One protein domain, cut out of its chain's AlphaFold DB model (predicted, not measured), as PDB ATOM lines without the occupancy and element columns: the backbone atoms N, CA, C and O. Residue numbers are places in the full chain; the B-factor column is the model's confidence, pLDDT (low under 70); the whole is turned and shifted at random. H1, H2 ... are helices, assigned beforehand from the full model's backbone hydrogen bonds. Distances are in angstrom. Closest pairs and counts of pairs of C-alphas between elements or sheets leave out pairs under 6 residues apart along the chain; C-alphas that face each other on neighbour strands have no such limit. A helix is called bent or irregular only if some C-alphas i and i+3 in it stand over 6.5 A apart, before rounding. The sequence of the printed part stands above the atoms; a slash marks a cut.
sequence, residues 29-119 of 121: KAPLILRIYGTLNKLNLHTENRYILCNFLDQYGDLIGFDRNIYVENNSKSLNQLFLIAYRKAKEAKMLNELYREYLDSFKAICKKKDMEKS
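This is residues 29 to 119 of the 121 residues of an uncharacterized protein of Candidatus Lokiarchaeota archaeon (UniProt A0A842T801). The long helix H6 runs along a small four-helix bundle that it forms with H1, H2 and H5, the helices packed at a slant, with H2 in the middle. Residues 111 to 119, the end of H6 and a short tail, stick out from this body; the short H4 packs on H2, and the tiny H3 sits by the last turn of H5. The printed part has 91 residues with six named helices, H1 to H6 in order, and no named strand: all helix. It is compact, with a radius of gyration of the C-alphas of 13.1 A, and spans 43 by 27 by 19 A.

H6, residues 96 to 117, is 31.4 A long, from C-alpha 96 at (42.761, -40.774, -25.210) to C-alpha 117 at (16.362, -34.109, -40.933). H2, residues 46 to 59, and H5, residues 79 to 92, each measure 20.0 A. H1, residues 30 to 42, measures 18.3 A from C-alpha 30 at (40.184, -47.079, -26.565). H4, residues 70 to 76, is 10.0 A and irregular, with C-alphas 72 and 75 7.0 A apart; H3, residues 61 to 64, is 5.4 A.

The hub H2 touches H6 with residues 52 to 56 alone, closest C-alphas Ile 52 and Tyr 103 at 6.4 A. H1 touches H6 at a shallow tilt of 32 degrees, the same way, closest C-alphas Ile 33 and Tyr 100 at 5.5 A. H5 and H6 form a hairpin, closest C-alphas Ala 90 and Leu 96 at 5.2 A. H2 touches H4, closest C-alphas Cys 54 and Ile 70 at 6.1 A. H3 and H6 are apart. In H1, H2, H5 and H6 every O i to N i+4 pair is within hydrogen-bond range; H4 has 1 of 3, and 2 of 4 O i to N i+3 pairs; H3 is too short for an O i to N i+4 pair.

The C-alphas of Gly 65 and Ser 119, the farthest apart, are 43.2 A apart. The printed part has no cut, and its five links are tight. Residues 116 to 119 have pLDDT under 70.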
ATOM      1  N   LYS A  29      39.070 -45.974 -22.603       88.81
ATOM      2  CA  LYS A  29      38.379 -45.266 -23.696       88.81
ATOM      3  C   LYS A  29      38.689 -45.796 -25.094       88.81
ATOM      4  O   LYS A  29      37.885 -45.614 -26.000       88.81
ATOM      5  N   ALA A  30      39.790 -46.526 -25.267       90.81
ATOM      6  CA  ALA A  30      40.184 -47.079 -26.565       90.81
ATOM      7  C   ALA A  30      39.115 -47.986 -27.225       90.81
ATOM      8  O   ALA A  30      38.801 -47.756 -28.394       90.81
ATOM      9  N   PRO A  31      38.483 -48.948 -26.517       91.88
ATOM     10  CA  PRO A  31      37.389 -49.736 -27.091       91.88
ATOM     11  C   PRO A  31      36.178 -48.891 -27.501       91.88
ATOM     12  O   PRO A  31      35.534 -49.185 -28.506       91.88
ATOM     13  N   LEU A  32      35.873 -47.827 -26.750       92.88
ATOM     14  CA  LEU A  32      34.757 -46.930 -27.056       92.88
ATOM     15  C   LEU A  32      35.035 -46.098 -28.313       92.88
ATOM     16  O   LEU A  32      34.164 -46.001 -29.175       92.88
ATOM     17  N   ILE A  33      36.258 -45.578 -28.457       95.81
ATOM     18  CA  ILE A  33      36.718 -44.889 -29.672       95.81
ATOM     19  C   ILE A  33      36.564 -45.805 -30.890       95.81
ATOM     20  O   ILE A  33      35.928 -45.425 -31.871       95.81
ATOM     21  N   LEU A  34      37.075 -47.039 -30.812       95.38
ATOM     22  CA  LEU A  34      36.961 -48.019 -31.898       95.38
ATOM     23  C   LEU A  34      35.505 -48.353 -32.230       95.38
ATOM     24  O   LEU A  34      35.159 -48.512 -33.402       95.38
ATOM     25  N   ARG A  35      34.639 -48.443 -31.216       94.00
ATOM     26  CA  ARG A  35      33.214 -48.717 -31.415       94.00
ATOM     27  C   ARG A  35      32.522 -47.579 -32.161       94.00
ATOM     28  O   ARG A  35      31.775 -47.865 -33.096       94.00
ATOM     29  N   ILE A  36      32.780 -46.320 -31.800       95.56
ATOM     30  CA  ILE A  36      32.220 -45.152 -32.504       95.56
ATOM     31  C   ILE A  36      32.792 -45.067 -33.927       95.56
ATOM     32  O   ILE A  36      32.024 -44.997 -34.884       95.56
ATOM     33  N   TYR A  37      34.113 -45.186 -34.086       97.38
ATOM     34  CA  TYR A  37      34.789 -45.211 -35.389       97.38
ATOM     35  C   TYR A  37      34.200 -46.269 -36.335       97.38
ATOM     36  O   TYR A  37      33.829 -45.977 -37.473       97.38
ATOM     37  N   GLY A  38      34.070 -47.509 -35.855       96.12
ATOM     38  CA  GLY A  38      33.503 -48.610 -36.629       96.12
ATOM     39  C   GLY A  38      32.017 -48.416 -36.935       96.12
ATOM     40  O   GLY A  38      31.554 -48.802 -38.005       96.12
ATOM     41  N   THR A  39      31.273 -47.791 -36.021       94.81
ATOM     42  CA  THR A  39      29.859 -47.450 -36.221       94.81
ATOM     43  C   THR A  39      29.690 -46.441 -37.352       94.81
ATOM     44  O   THR A  39      28.888 -46.679 -38.250       94.81
ATOM     45  N   LEU A  40      30.480 -45.365 -37.359       95.44
ATOM     46  CA  LEU A  40      30.469 -44.373 -38.436       95.44
ATOM     47  C   LEU A  40      30.767 -45.023 -39.793       95.44
ATOM     48  O   LEU A  40      30.053 -44.775 -40.760       95.44
ATOM     49  N   ASN A  41      31.746 -45.931 -39.849       95.12
ATOM     50  CA  ASN A  41      32.054 -46.667 -41.078       95.12
ATOM     51  C   ASN A  41      30.897 -47.559 -41.546       95.12
ATOM     52  O   ASN A  41      30.588 -47.567 -42.731       95.12
ATOM     53  N   LYS A  42      30.221 -48.276 -40.637       94.38
ATOM     54  CA  LYS A  42      29.046 -49.105 -40.976       94.38
ATOM     55  C   LYS A  42      27.859 -48.286 -41.486       94.38
ATOM     56  O   LYS A  42      27.026 -48.813 -42.213       94.38
ATOM     57  N   LEU A  43      27.776 -47.021 -41.084       91.50
ATOM     58  CA  LEU A  43      26.743 -46.078 -41.510       91.50
ATOM     59  C   LEU A  43      27.147 -45.286 -42.766       91.50
ATOM     60  O   LEU A  43      26.418 -44.380 -43.158       91.50
ATOM     61  N   ASN A  44      28.284 -45.614 -43.397       94.19
ATOM     62  CA  ASN A  44      28.867 -44.898 -44.541       94.19
ATOM     63  C   ASN A  44      29.187 -43.414 -44.265       94.19
ATOM     64  O   ASN A  44      29.283 -42.609 -45.187       94.19
ATOM     65  N   LEU A  45      29.407 -43.048 -42.998       94.38
ATOM     66  CA  LEU A  45      29.735 -41.687 -42.550       94.38
ATOM     67  C   LEU A  45      31.252 -41.449 -42.541       94.38
ATOM     68  O   LEU A  45      31.839 -41.018 -41.547       94.38
ATOM     69  N   HIS A  46      31.929 -41.822 -43.631       95.44
ATOM     70  CA  HIS A  46      33.393 -41.765 -43.717       95.44
ATOM     71  C   HIS A  46      33.929 -40.332 -43.686       95.44
ATOM     72  O   HIS A  46      35.010 -40.089 -43.147       95.44
ATOM     73  N   THR A  47      33.174 -39.393 -44.250       94.50
ATOM     74  CA  THR A  47      33.521 -37.972 -44.295       94.50
ATOM     75  C   THR A  47      33.473 -37.361 -42.899       94.50
ATOM     76  O   THR A  47      34.433 -36.731 -42.469       94.50
ATOM     77  N   GLU A  48      32.411 -37.620 -42.142       95.81
ATOM     78  CA  GLU A  48      32.284 -37.209 -40.746       95.81
ATOM     79  C   GLU A  48      33.394 -37.830 -39.898       95.81
ATOM     80  O   GLU A  48      34.047 -37.140 -39.121       95.81
ATOM     81  N   ASN A  49      33.668 -39.119 -40.101       96.50
ATOM     82  CA  ASN A  49      34.728 -39.824 -39.392       96.50
ATOM     83  C   ASN A  49      36.110 -39.196 -39.655       96.50
ATOM     84  O   ASN A  49      36.918 -39.038 -38.740       96.50
ATOM     85  N   ARG A  50      36.368 -38.784 -40.902       96.25
ATOM     86  CA  ARG A  50      37.577 -38.045 -41.285       96.25
ATOM     87  C   ARG A  50      37.639 -36.677 -40.613       96.25
ATOM     88  O   ARG A  50      38.701 -36.326 -40.108       96.25
ATOM     89  N   TYR A  51      36.539 -35.926 -40.593       95.38
ATOM     90  CA  TYR A  51      36.505 -34.600 -39.975       95.38
ATOM     91  C   TYR A  51      36.778 -34.651 -38.475       95.38
ATOM     92  O   TYR A  51      37.599 -33.878 -38.004       95.38
ATOM     93  N   ILE A  52      36.188 -35.610 -37.757       97.06
ATOM     94  CA  ILE A  52      36.459 -35.835 -36.326       97.06
ATOM     95  C   ILE A  52      37.964 -36.010 -36.084       97.06
ATOM     96  O   ILE A  52      38.548 -35.375 -35.208       97.06
ATOM     97  N   LEU A  53      38.615 -36.853 -36.892       96.69
ATOM     98  CA  LEU A  53      40.052 -37.104 -36.774       96.69
ATOM     99  C   LEU A  53      40.892 -35.872 -37.108       96.69
ATOM    100  O   LEU A  53      41.873 -35.603 -36.420       96.69
ATOM    101  N   CYS A  54      40.531 -35.140 -38.163       94.69
ATOM    102  CA  CYS A  54      41.264 -33.942 -38.562       94.69
ATOM    103  C   CYS A  54      41.130 -32.839 -37.512       94.69
ATOM    104  O   CYS A  54      42.142 -32.259 -37.147       94.69
ATOM    105  N   ASN A  55      39.930 -32.620 -36.970       95.00
ATOM    106  CA  ASN A  55      39.700 -31.648 -35.904       95.00
ATOM    107  C   ASN A  55      40.516 -31.982 -34.653       95.00
ATOM    108  O   ASN A  55      41.170 -31.101 -34.111       95.00
ATOM    109  N   PHE A  56      40.549 -33.251 -34.231       95.88
ATOM    110  CA  PHE A  56      41.394 -33.661 -33.106       95.88
ATOM    111  C   PHE A  56      42.881 -33.374 -33.366       95.88
ATOM    112  O   PHE A  56      43.578 -32.851 -32.499       95.88
ATOM    113  N   LEU A  57      43.376 -33.736 -34.553       94.25
ATOM    114  CA  LEU A  57      44.782 -33.544 -34.920       94.25
ATOM    115  C   LEU A  57      45.165 -32.066 -35.038       94.25
ATOM    116  O   LEU A  57      46.296 -31.728 -34.710       94.25
ATOM    117  N   ASP A  58      44.247 -31.219 -35.497       92.88
ATOM    118  CA  ASP A  58      44.440 -29.774 -35.602       92.88
ATOM    119  C   ASP A  58      44.413 -29.110 -34.219       92.88
ATOM    120  O   ASP A  58      45.389 -28.499 -33.794       92.88
ATOM    121  N   GLN A  59      43.336 -29.333 -33.459       92.69
ATOM    122  CA  GLN A  59      43.115 -28.714 -32.152       92.69
ATOM    123  C   GLN A  59      44.218 -29.041 -31.141       92.69
ATOM    124  O   GLN A  59      44.549 -28.214 -30.292       92.69
ATOM    125  N   TYR A  60      44.757 -30.258 -31.196       92.19
ATOM    126  CA  TYR A  60      45.779 -30.723 -30.264       92.19
ATOM    127  C   TYR A  60      47.156 -30.869 -30.915       92.19
ATOM    128  O   TYR A  60      48.037 -31.472 -30.302       92.19
ATOM    129  N   GLY A  61      47.352 -30.324 -32.122       89.19
ATOM    130  CA  GLY A  61      48.569 -30.490 -32.918       89.19
ATOM    131  C   GLY A  61      49.845 -30.185 -32.135       89.19
ATOM    132  O   GLY A  61      50.729 -31.041 -32.052       89.19
ATOM    133  N   ASP A  62      49.879 -29.039 -31.452       88.38
ATOM    134  CA  ASP A  62      51.012 -28.610 -30.621       88.38
ATOM    135  C   ASP A  62      51.298 -29.577 -29.462       88.38
ATOM    136  O   ASP A  62      52.447 -29.896 -29.158       88.38
ATOM    137  N   LEU A  63      50.248 -30.094 -28.817       88.12
ATOM    138  CA  LEU A  63      50.364 -30.968 -27.645       88.12
ATOM    139  C   LEU A  63      50.776 -32.396 -28.011       88.12
ATOM    140  O   LEU A  63      51.410 -33.086 -27.213       88.12
ATOM    141  N   ILE A  64      50.418 -32.849 -29.212       87.44
ATOM    142  CA  ILE A  64      50.717 -34.201 -29.688       87.44
ATOM    143  C   ILE A  64      51.915 -34.242 -30.655       87.44
ATOM    144  O   ILE A  64      52.244 -35.306 -31.197       87.44
ATOM    145  N   GLY A  65      52.583 -33.105 -30.877       81.00
ATOM    146  CA  GLY A  65      53.719 -32.969 -31.793       81.00
ATOM    147  C   GLY A  65      53.341 -33.355 -33.222       81.00
ATOM    148  O   GLY A  65      53.955 -34.252 -33.819       81.00
ATOM    149  N   PHE A  66      52.237 -32.796 -33.713       82.00
ATOM    150  CA  PHE A  66      51.767 -32.933 -35.084       82.00
ATOM    151  C   PHE A  66      51.933 -31.592 -35.808       82.00
ATOM    152  O   PHE A  66      50.982 -30.850 -36.000       82.00
ATOM    153  N   ASP A  67      53.158 -31.311 -36.254       72.75
ATOM    154  CA  ASP A  67      53.540 -30.022 -36.866       72.75
ATOM    155  C   ASP A  67      53.043 -29.848 -38.316       72.75
ATOM    156  O   ASP A  67      53.435 -28.929 -39.036       72.75
ATOM    157  N   ARG A  68      52.228 -30.787 -38.803       74.31
ATOM    158  CA  ARG A  68      51.767 -30.836 -40.191       74.31
ATOM    159  C   ARG A  68      50.402 -30.182 -40.299       74.31
ATOM    160  O   ARG A  68      49.520 -30.446 -39.489       74.31
ATOM    161  N   ASN A  69      50.175 -29.435 -41.375       80.88
ATOM    162  CA  ASN A  69      48.839 -28.939 -41.684       80.88
ATOM    163  C   ASN A  69      47.936 -30.109 -42.123       80.88
ATOM    164  O   ASN A  69      48.000 -30.578 -43.267       80.88
ATOM    165  N   ILE A  70      47.091 -30.599 -41.208       84.31
ATOM    166  CA  ILE A  70      46.223 -31.756 -41.455       84.31
ATOM    167  C   ILE A  70      45.224 -31.503 -42.591       84.31
ATOM    168  O   ILE A  70      44.891 -32.425 -43.338       84.31
ATOM    169  N   TYR A  71      44.798 -30.260 -42.806       77.19
ATOM    170  CA  TYR A  71      43.848 -29.916 -43.864       77.19
ATOM    171  C   TYR A  71      44.452 -30.006 -45.267       77.19
ATOM    172  O   TYR A  71      43.729 -30.292 -46.220       77.19
ATOM    173  N   VAL A  72      45.773 -29.883 -45.390       80.12
ATOM    174  CA  VAL A  72      46.493 -30.154 -46.644       80.12
ATOM    175  C   VAL A  72      46.773 -31.650 -46.788       80.12
ATOM    176  O   VAL A  72      46.570 -32.247 -47.845       80.12
ATOM    177  N   GLU A  73      47.218 -32.291 -45.710       81.38
ATOM    178  CA  GLU A  73      47.735 -33.655 -45.773       81.38
ATOM    179  C   GLU A  73      46.673 -34.758 -45.730       81.38
ATOM    180  O   GLU A  73      46.964 -35.889 -46.138       81.38
ATOM    181  N   ASN A  74      45.468 -34.490 -45.222       83.75
ATOM    182  CA  ASN A  74      44.481 -35.544 -44.985       83.75
ATOM    183  C   ASN A  74      44.101 -36.284 -46.278       83.75
ATOM    184  O   ASN A  74      43.977 -37.508 -46.249       83.75
ATOM    185  N   ASN A  75      43.998 -35.589 -47.415       84.38
ATOM    186  CA  ASN A  75      43.590 -36.186 -48.693       84.38
ATOM    187  C   ASN A  75      44.603 -37.208 -49.236       84.38
ATOM    188  O   ASN A  75      44.237 -38.078 -50.019       84.38
ATOM    189  N   SER A  76      45.857 -37.159 -48.773       89.69
ATOM    190  CA  SER A  76      46.889 -38.153 -49.113       89.69
ATOM    191  C   SER A  76      46.847 -39.415 -48.241       89.69
ATOM    192  O   SER A  76      47.625 -40.343 -48.456       89.69
ATOM    193  N   LYS A  77      45.973 -39.457 -47.227       90.69
ATOM    194  CA  LYS A  77      45.893 -40.544 -46.245       90.69
ATOM    195  C   LYS A  77      44.528 -41.212 -46.290       90.69
ATOM    196  O   LYS A  77      43.480 -40.561 -46.327       90.69
ATOM    197  N   SER A  78      44.536 -42.538 -46.214       95.38
ATOM    198  CA  SER A  78      43.322 -43.310 -45.952       95.38
ATOM    199  C   SER A  78      42.754 -42.977 -44.569       95.38
ATOM    200  O   SER A  78      43.472 -42.554 -43.659       95.38
ATOM    201  N   LEU A  79      41.455 -43.214 -44.388       95.81
ATOM    202  CA  LEU A  79      40.785 -42.976 -43.110       95.81
ATOM    203  C   LEU A  79      41.410 -43.799 -41.966       95.81
ATOM    204  O   LEU A  79      41.639 -43.272 -40.883       95.81
ATOM    205  N   ASN A  80      41.778 -45.057 -42.230       96.50
ATOM    206  CA  ASN A  80      42.458 -45.907 -41.249       96.50
ATOM    207  C   ASN A  80      43.848 -45.369 -40.875       96.50
ATOM    208  O   ASN A  80      44.233 -45.435 -39.712       96.50
ATOM    209  N   GLN A  81      44.604 -44.820 -41.833       95.50
ATOM    210  CA  GLN A  81      45.897 -44.194 -41.531       95.50
ATOM    211  C   GLN A  81      45.719 -42.963 -40.639       95.50
ATOM    212  O   GLN A  81      46.448 -42.823 -39.662       95.50
ATOM    213  N   LEU A  82      44.731 -42.111 -40.926       94.94
ATOM    214  CA  LEU A  82      44.400 -40.971 -40.065       94.94
ATOM    215  C   LEU A  82      44.009 -41.418 -38.658       94.94
ATOM    216  O   LEU A  82      44.504 -40.860 -37.681       94.94
ATOM    217  N   PHE A  83      43.189 -42.464 -38.556       97.19
ATOM    218  CA  PHE A  83      42.797 -43.037 -37.275       97.19
ATOM    219  C   PHE A  83      44.009 -43.518 -36.474       97.19
ATOM    220  O   PHE A  83      44.154 -43.172 -35.303       97.19
ATOM    221  N   LEU A  84      44.909 -44.283 -37.099       96.50
ATOM    222  CA  LEU A  84      46.107 -44.799 -36.437       96.50
ATOM    223  C   LEU A  84      47.044 -43.678 -35.982       96.50
ATOM    224  O   LEU A  84      47.593 -43.766 -34.884       96.50
ATOM    225  N   ILE A  85      47.203 -42.625 -36.789       94.12
ATOM    226  CA  ILE A  85      47.996 -41.445 -36.424       94.12
ATOM    227  C   ILE A  85      47.383 -40.770 -35.197       94.12
ATOM    228  O   ILE A  85      48.064 -40.656 -34.179       94.12
ATOM    229  N   ALA A  86      46.103 -40.391 -35.255       95.69
ATOM    230  CA  ALA A  86      45.418 -39.717 -34.154       95.69
ATOM    231  C   ALA A  86      45.434 -40.555 -32.872       95.69
ATOM    232  O   ALA A  86      45.797 -40.060 -31.809       95.69
ATOM    233  N   TYR A  87      45.121 -41.849 -32.970       96.88
ATOM    234  CA  TYR A  87      45.101 -42.751 -31.824       96.88
ATOM    235  C   TYR A  87      46.484 -42.920 -31.189       96.88
ATOM    236  O   TYR A  87      46.615 -42.871 -29.965       96.88
ATOM    237  N   ARG A  88      47.530 -43.114 -32.003       95.56
ATOM    238  CA  ARG A  88      48.902 -43.266 -31.505       95.56
ATOM    239  C   ARG A  88      49.374 -41.991 -30.814       95.56
ATOM    240  O   ARG A  88      49.851 -42.067 -29.687       95.56
ATOM    241  N   LYS A  89      49.174 -40.842 -31.459       94.69
ATOM    242  CA  LYS A  89      49.532 -39.526 -30.928       94.69
ATOM    243  C   LYS A  89      48.787 -39.209 -29.630       94.69
ATOM    244  O   LYS A  89      49.411 -38.853 -28.636       94.69
ATOM    245  N   ALA A  90      47.481 -39.470 -29.590       95.50
ATOM    246  CA  ALA A  90      46.686 -39.356 -28.373       95.50
ATOM    247  C   ALA A  90      47.205 -40.281 -27.264       95.50
ATOM    248  O   ALA A  90      47.307 -39.872 -26.114       95.50
ATOM    249  N   LYS A  91      47.572 -41.529 -27.574       95.00
ATOM    250  CA  LYS A  91      48.121 -42.459 -26.577       95.00
ATOM    251  C   LYS A  91      49.459 -41.975 -26.013       95.00
ATOM    252  O   LYS A  91      49.637 -42.016 -24.798       95.00
ATOM    253  N   GLU A  92      50.374 -41.533 -26.872       95.00
ATOM    254  CA  GLU A  92      51.697 -41.017 -26.489       95.00
ATOM    255  C   GLU A  92      51.575 -39.778 -25.587       95.00
ATOM    256  O   GLU A  92      52.242 -39.701 -24.557       95.00
ATOM    257  N   ALA A  93      50.637 -38.879 -25.898       94.94
ATOM    258  CA  ALA A  93      50.358 -37.675 -25.116       94.94
ATOM    259  C   ALA A  93      49.388 -37.888 -23.930       94.94
ATOM    260  O   ALA A  93      49.048 -36.936 -23.233       94.94
ATOM    261  N   LYS A  94      48.925 -39.123 -23.673       94.81
ATOM    262  CA  LYS A  94      47.890 -39.458 -22.665       94.81
ATOM    263  C   LYS A  94      46.532 -38.756 -22.879       94.81
ATOM    264  O   LYS A  94      45.765 -38.605 -21.933       94.81
ATOM    265  N   MET A  95      46.197 -38.431 -24.126       95.19
ATOM    266  CA  MET A  95      44.997 -37.699 -24.553       95.19
ATOM    267  C   MET A  95      43.873 -38.587 -25.128       95.19
ATOM    268  O   MET A  95      43.076 -38.179 -25.977       95.19
ATOM    269  N   LEU A  96      43.811 -39.861 -24.726       95.38
ATOM    270  CA  LEU A  96      42.761 -40.774 -25.210       95.38
ATOM    271  C   LEU A  96      41.360 -40.376 -24.725       95.38
ATOM    272  O   LEU A  96      40.371 -40.765 -25.344       95.38
ATOM    273  N   ASN A  97      41.252 -39.625 -23.627       93.81
ATOM    274  CA  ASN A  97      39.963 -39.136 -23.142       93.81
ATOM    275  C   ASN A  97      39.415 -38.029 -24.049       93.81
ATOM    276  O   ASN A  97      38.217 -37.986 -24.310       93.81
ATOM    277  N   GLU A  98      40.293 -37.176 -24.555       95.62
ATOM    278  CA  GLU A  98      40.015 -36.050 -25.435       95.62
ATOM    279  C   GLU A  98      39.600 -36.567 -26.811       95.62
ATOM    280  O   GLU A  98      38.538 -36.197 -27.301       95.62
ATOM    281  N   LEU A  99      40.346 -37.530 -27.369       96.75
ATOM    282  CA  LEU A  99      39.956 -38.202 -28.613       96.75
ATOM    283  C   LEU A  99      38.593 -38.900 -28.479       96.75
ATOM    284  O   LEU A  99      37.778 -38.875 -29.398       96.75
ATOM    285  N   TYR A 100      38.320 -39.518 -27.327       95.81
ATOM    286  CA  TYR A 100      37.011 -40.113 -27.061       95.81
ATOM    287  C   TYR A 100      35.890 -39.075 -26.987       95.81
ATOM    288  O   TYR A 100      34.821 -39.320 -27.542       95.81
ATOM    289  N   ARG A 101      36.117 -37.937 -26.322       94.75
ATOM    290  CA  ARG A 101      35.139 -36.843 -26.249       94.75
ATOM    291  C   ARG A 101      34.827 -36.296 -27.637       94.75
ATOM    292  O   ARG A 101      33.654 -36.220 -27.977       94.75
ATOM    293  N   GLU A 102      35.850 -36.052 -28.453       96.75
ATOM    294  CA  GLU A 102      35.689 -35.570 -29.829       96.75
ATOM    295  C   GLU A 102      34.804 -36.513 -30.655       96.75
ATOM    296  O   GLU A 102      33.829 -36.097 -31.285       96.75
ATOM    297  N   TYR A 103      35.076 -37.820 -30.568       96.62
ATOM    298  CA  TYR A 103      34.243 -38.847 -31.187       96.62
ATOM    299  C   TYR A 103      32.814 -38.870 -30.648       96.62
ATOM    300  O   TYR A 103      31.862 -38.949 -31.426       96.62
ATOM    301  N   LEU A 104      32.650 -38.853 -29.326       94.75
ATOM    302  CA  LEU A 104      31.346 -38.976 -28.689       94.75
ATOM    303  C   LEU A 104      30.458 -37.768 -28.991       94.75
ATOM    304  O   LEU A 104      29.292 -37.946 -29.339       94.75
ATOM    305  N   ASP A 105      30.987 -36.560 -28.848       95.19
ATOM    306  CA  ASP A 105      30.218 -35.330 -29.011       95.19
ATOM    307  C   ASP A 105      29.870 -35.089 -30.479       95.19
ATOM    308  O   ASP A 105      28.712 -34.796 -30.793       95.19
ATOM    309  N   SER A 106      30.803 -35.371 -31.392       96.12
ATOM    310  CA  SER A 106      30.513 -35.381 -32.825       96.12
ATOM    311  C   SER A 106      29.463 -36.430 -33.186       96.12
ATOM    312  O   SER A 106      28.522 -36.134 -33.923       96.12
ATOM    313  N   PHE A 107      29.547 -37.643 -32.632       94.06
ATOM    314  CA  PHE A 107      28.552 -38.682 -32.896       94.06
ATOM    315  C   PHE A 107      27.159 -38.299 -32.376       94.06
ATOM    316  O   PHE A 107      26.181 -38.456 -33.105       94.06
ATOM    317  N   LYS A 108      27.051 -37.712 -31.175       92.75
ATOM    318  CA  LYS A 108      25.785 -37.152 -30.665       92.75
ATOM    319  C   LYS A 108      25.209 -36.102 -31.615       92.75
ATOM    320  O   LYS A 108      24.012 -36.136 -31.901       92.75
ATOM    321  N   ALA A 109      26.040 -35.176 -32.095       92.56
ATOM    322  CA  ALA A 109      25.613 -34.125 -33.014       92.56
ATOM    323  C   ALA A 109      25.112 -34.705 -34.346       92.56
ATOM    324  O   ALA A 109      24.055 -34.300 -34.832       92.56
ATOM    325  N   ILE A 110      25.814 -35.702 -34.892       91.38
ATOM    326  CA  ILE A 110      25.415 -36.425 -36.106       91.38
ATOM    327  C   ILE A 110      24.069 -37.124 -35.905       91.38
ATOM    328  O   ILE A 110      23.173 -36.948 -36.731       91.38
ATOM    329  N   CYS A 111      23.899 -37.876 -34.811       88.00
ATOM    330  CA  CYS A 111      22.632 -38.537 -34.492       88.00
ATOM    331  C   CYS A 111      21.490 -37.518 -34.419       88.00
ATOM    332  O   CYS A 111      20.493 -37.666 -35.120       88.00
ATOM    333  N   LYS A 112      21.676 -36.428 -33.662       86.69
ATOM    334  CA  LYS A 112      20.673 -35.365 -33.521       86.69
ATOM    335  C   LYS A 112      20.302 -34.741 -34.869       86.69
ATOM    336  O   LYS A 112      19.120 -34.576 -35.151       86.69
ATOM    337  N   LYS A 113      21.290 -34.425 -35.713       86.69
ATOM    338  CA  LYS A 113      21.060 -33.867 -37.053       86.69
ATOM    339  C   LYS A 113      20.270 -34.837 -37.934       86.69
ATOM    340  O   LYS A 113      19.288 -34.433 -38.545       86.69
ATOM    341  N   LYS A 114      20.653 -36.116 -37.960       82.31
ATOM    342  CA  LYS A 114      19.991 -37.149 -38.773       82.31
ATOM    343  C   LYS A 114      18.567 -37.453 -38.313       82.31
ATOM    344  O   LYS A 114      17.714 -37.742 -39.150       82.31
ATOM    345  N   ASP A 115      18.305 -37.364 -37.014       71.62
ATOM    346  CA  ASP A 115      16.962 -37.544 -36.461       71.62
ATOM    347  C   ASP A 115      16.064 -36.320 -36.733       71.62
ATOM    348  O   ASP A 115      14.873 -36.490 -37.006       71.62
ATOM    349  N   MET A 116      16.631 -35.102 -36.736       63.56
ATOM    350  CA  MET A 116      15.928 -33.858 -37.092       63.56
ATOM    351  C   MET A 116      15.616 -33.749 -38.588       63.56
ATOM    352  O   MET A 116      14.488 -33.404 -38.934       63.56
ATOM    353  N   GLU A 117      16.562 -34.093 -39.470       62.16
ATOM    354  CA  GLU A 117      16.362 -34.109 -40.933       62.16
ATOM    355  C   GLU A 117      15.141 -34.955 -41.333       62.16
ATOM    356  O   GLU A 117      14.433 -34.612 -42.268       62.16
ATOM    357  N   LYS A 118      14.829 -36.012 -40.574       55.12
ATOM    358  CA  LYS A 118      13.692 -36.910 -40.834       55.12
ATOM    359  C   LYS A 118      12.366 -36.484 -40.206       55.12
ATOM    360  O   LYS A 118      11.362 -37.156 -40.413       55.12
ATOM    361  N   SER A 119      12.367 -35.434 -39.387       50.06
ATOM    362  CA  SER A 119      11.153 -34.900 -38.750       50.06
ATOM    363  C   SER A 119      10.453 -33.816 -39.576       50.06
ATOM    364  O   SER A 119       9.366 -33.387 -39.201       50.06
TER     365      SER A 119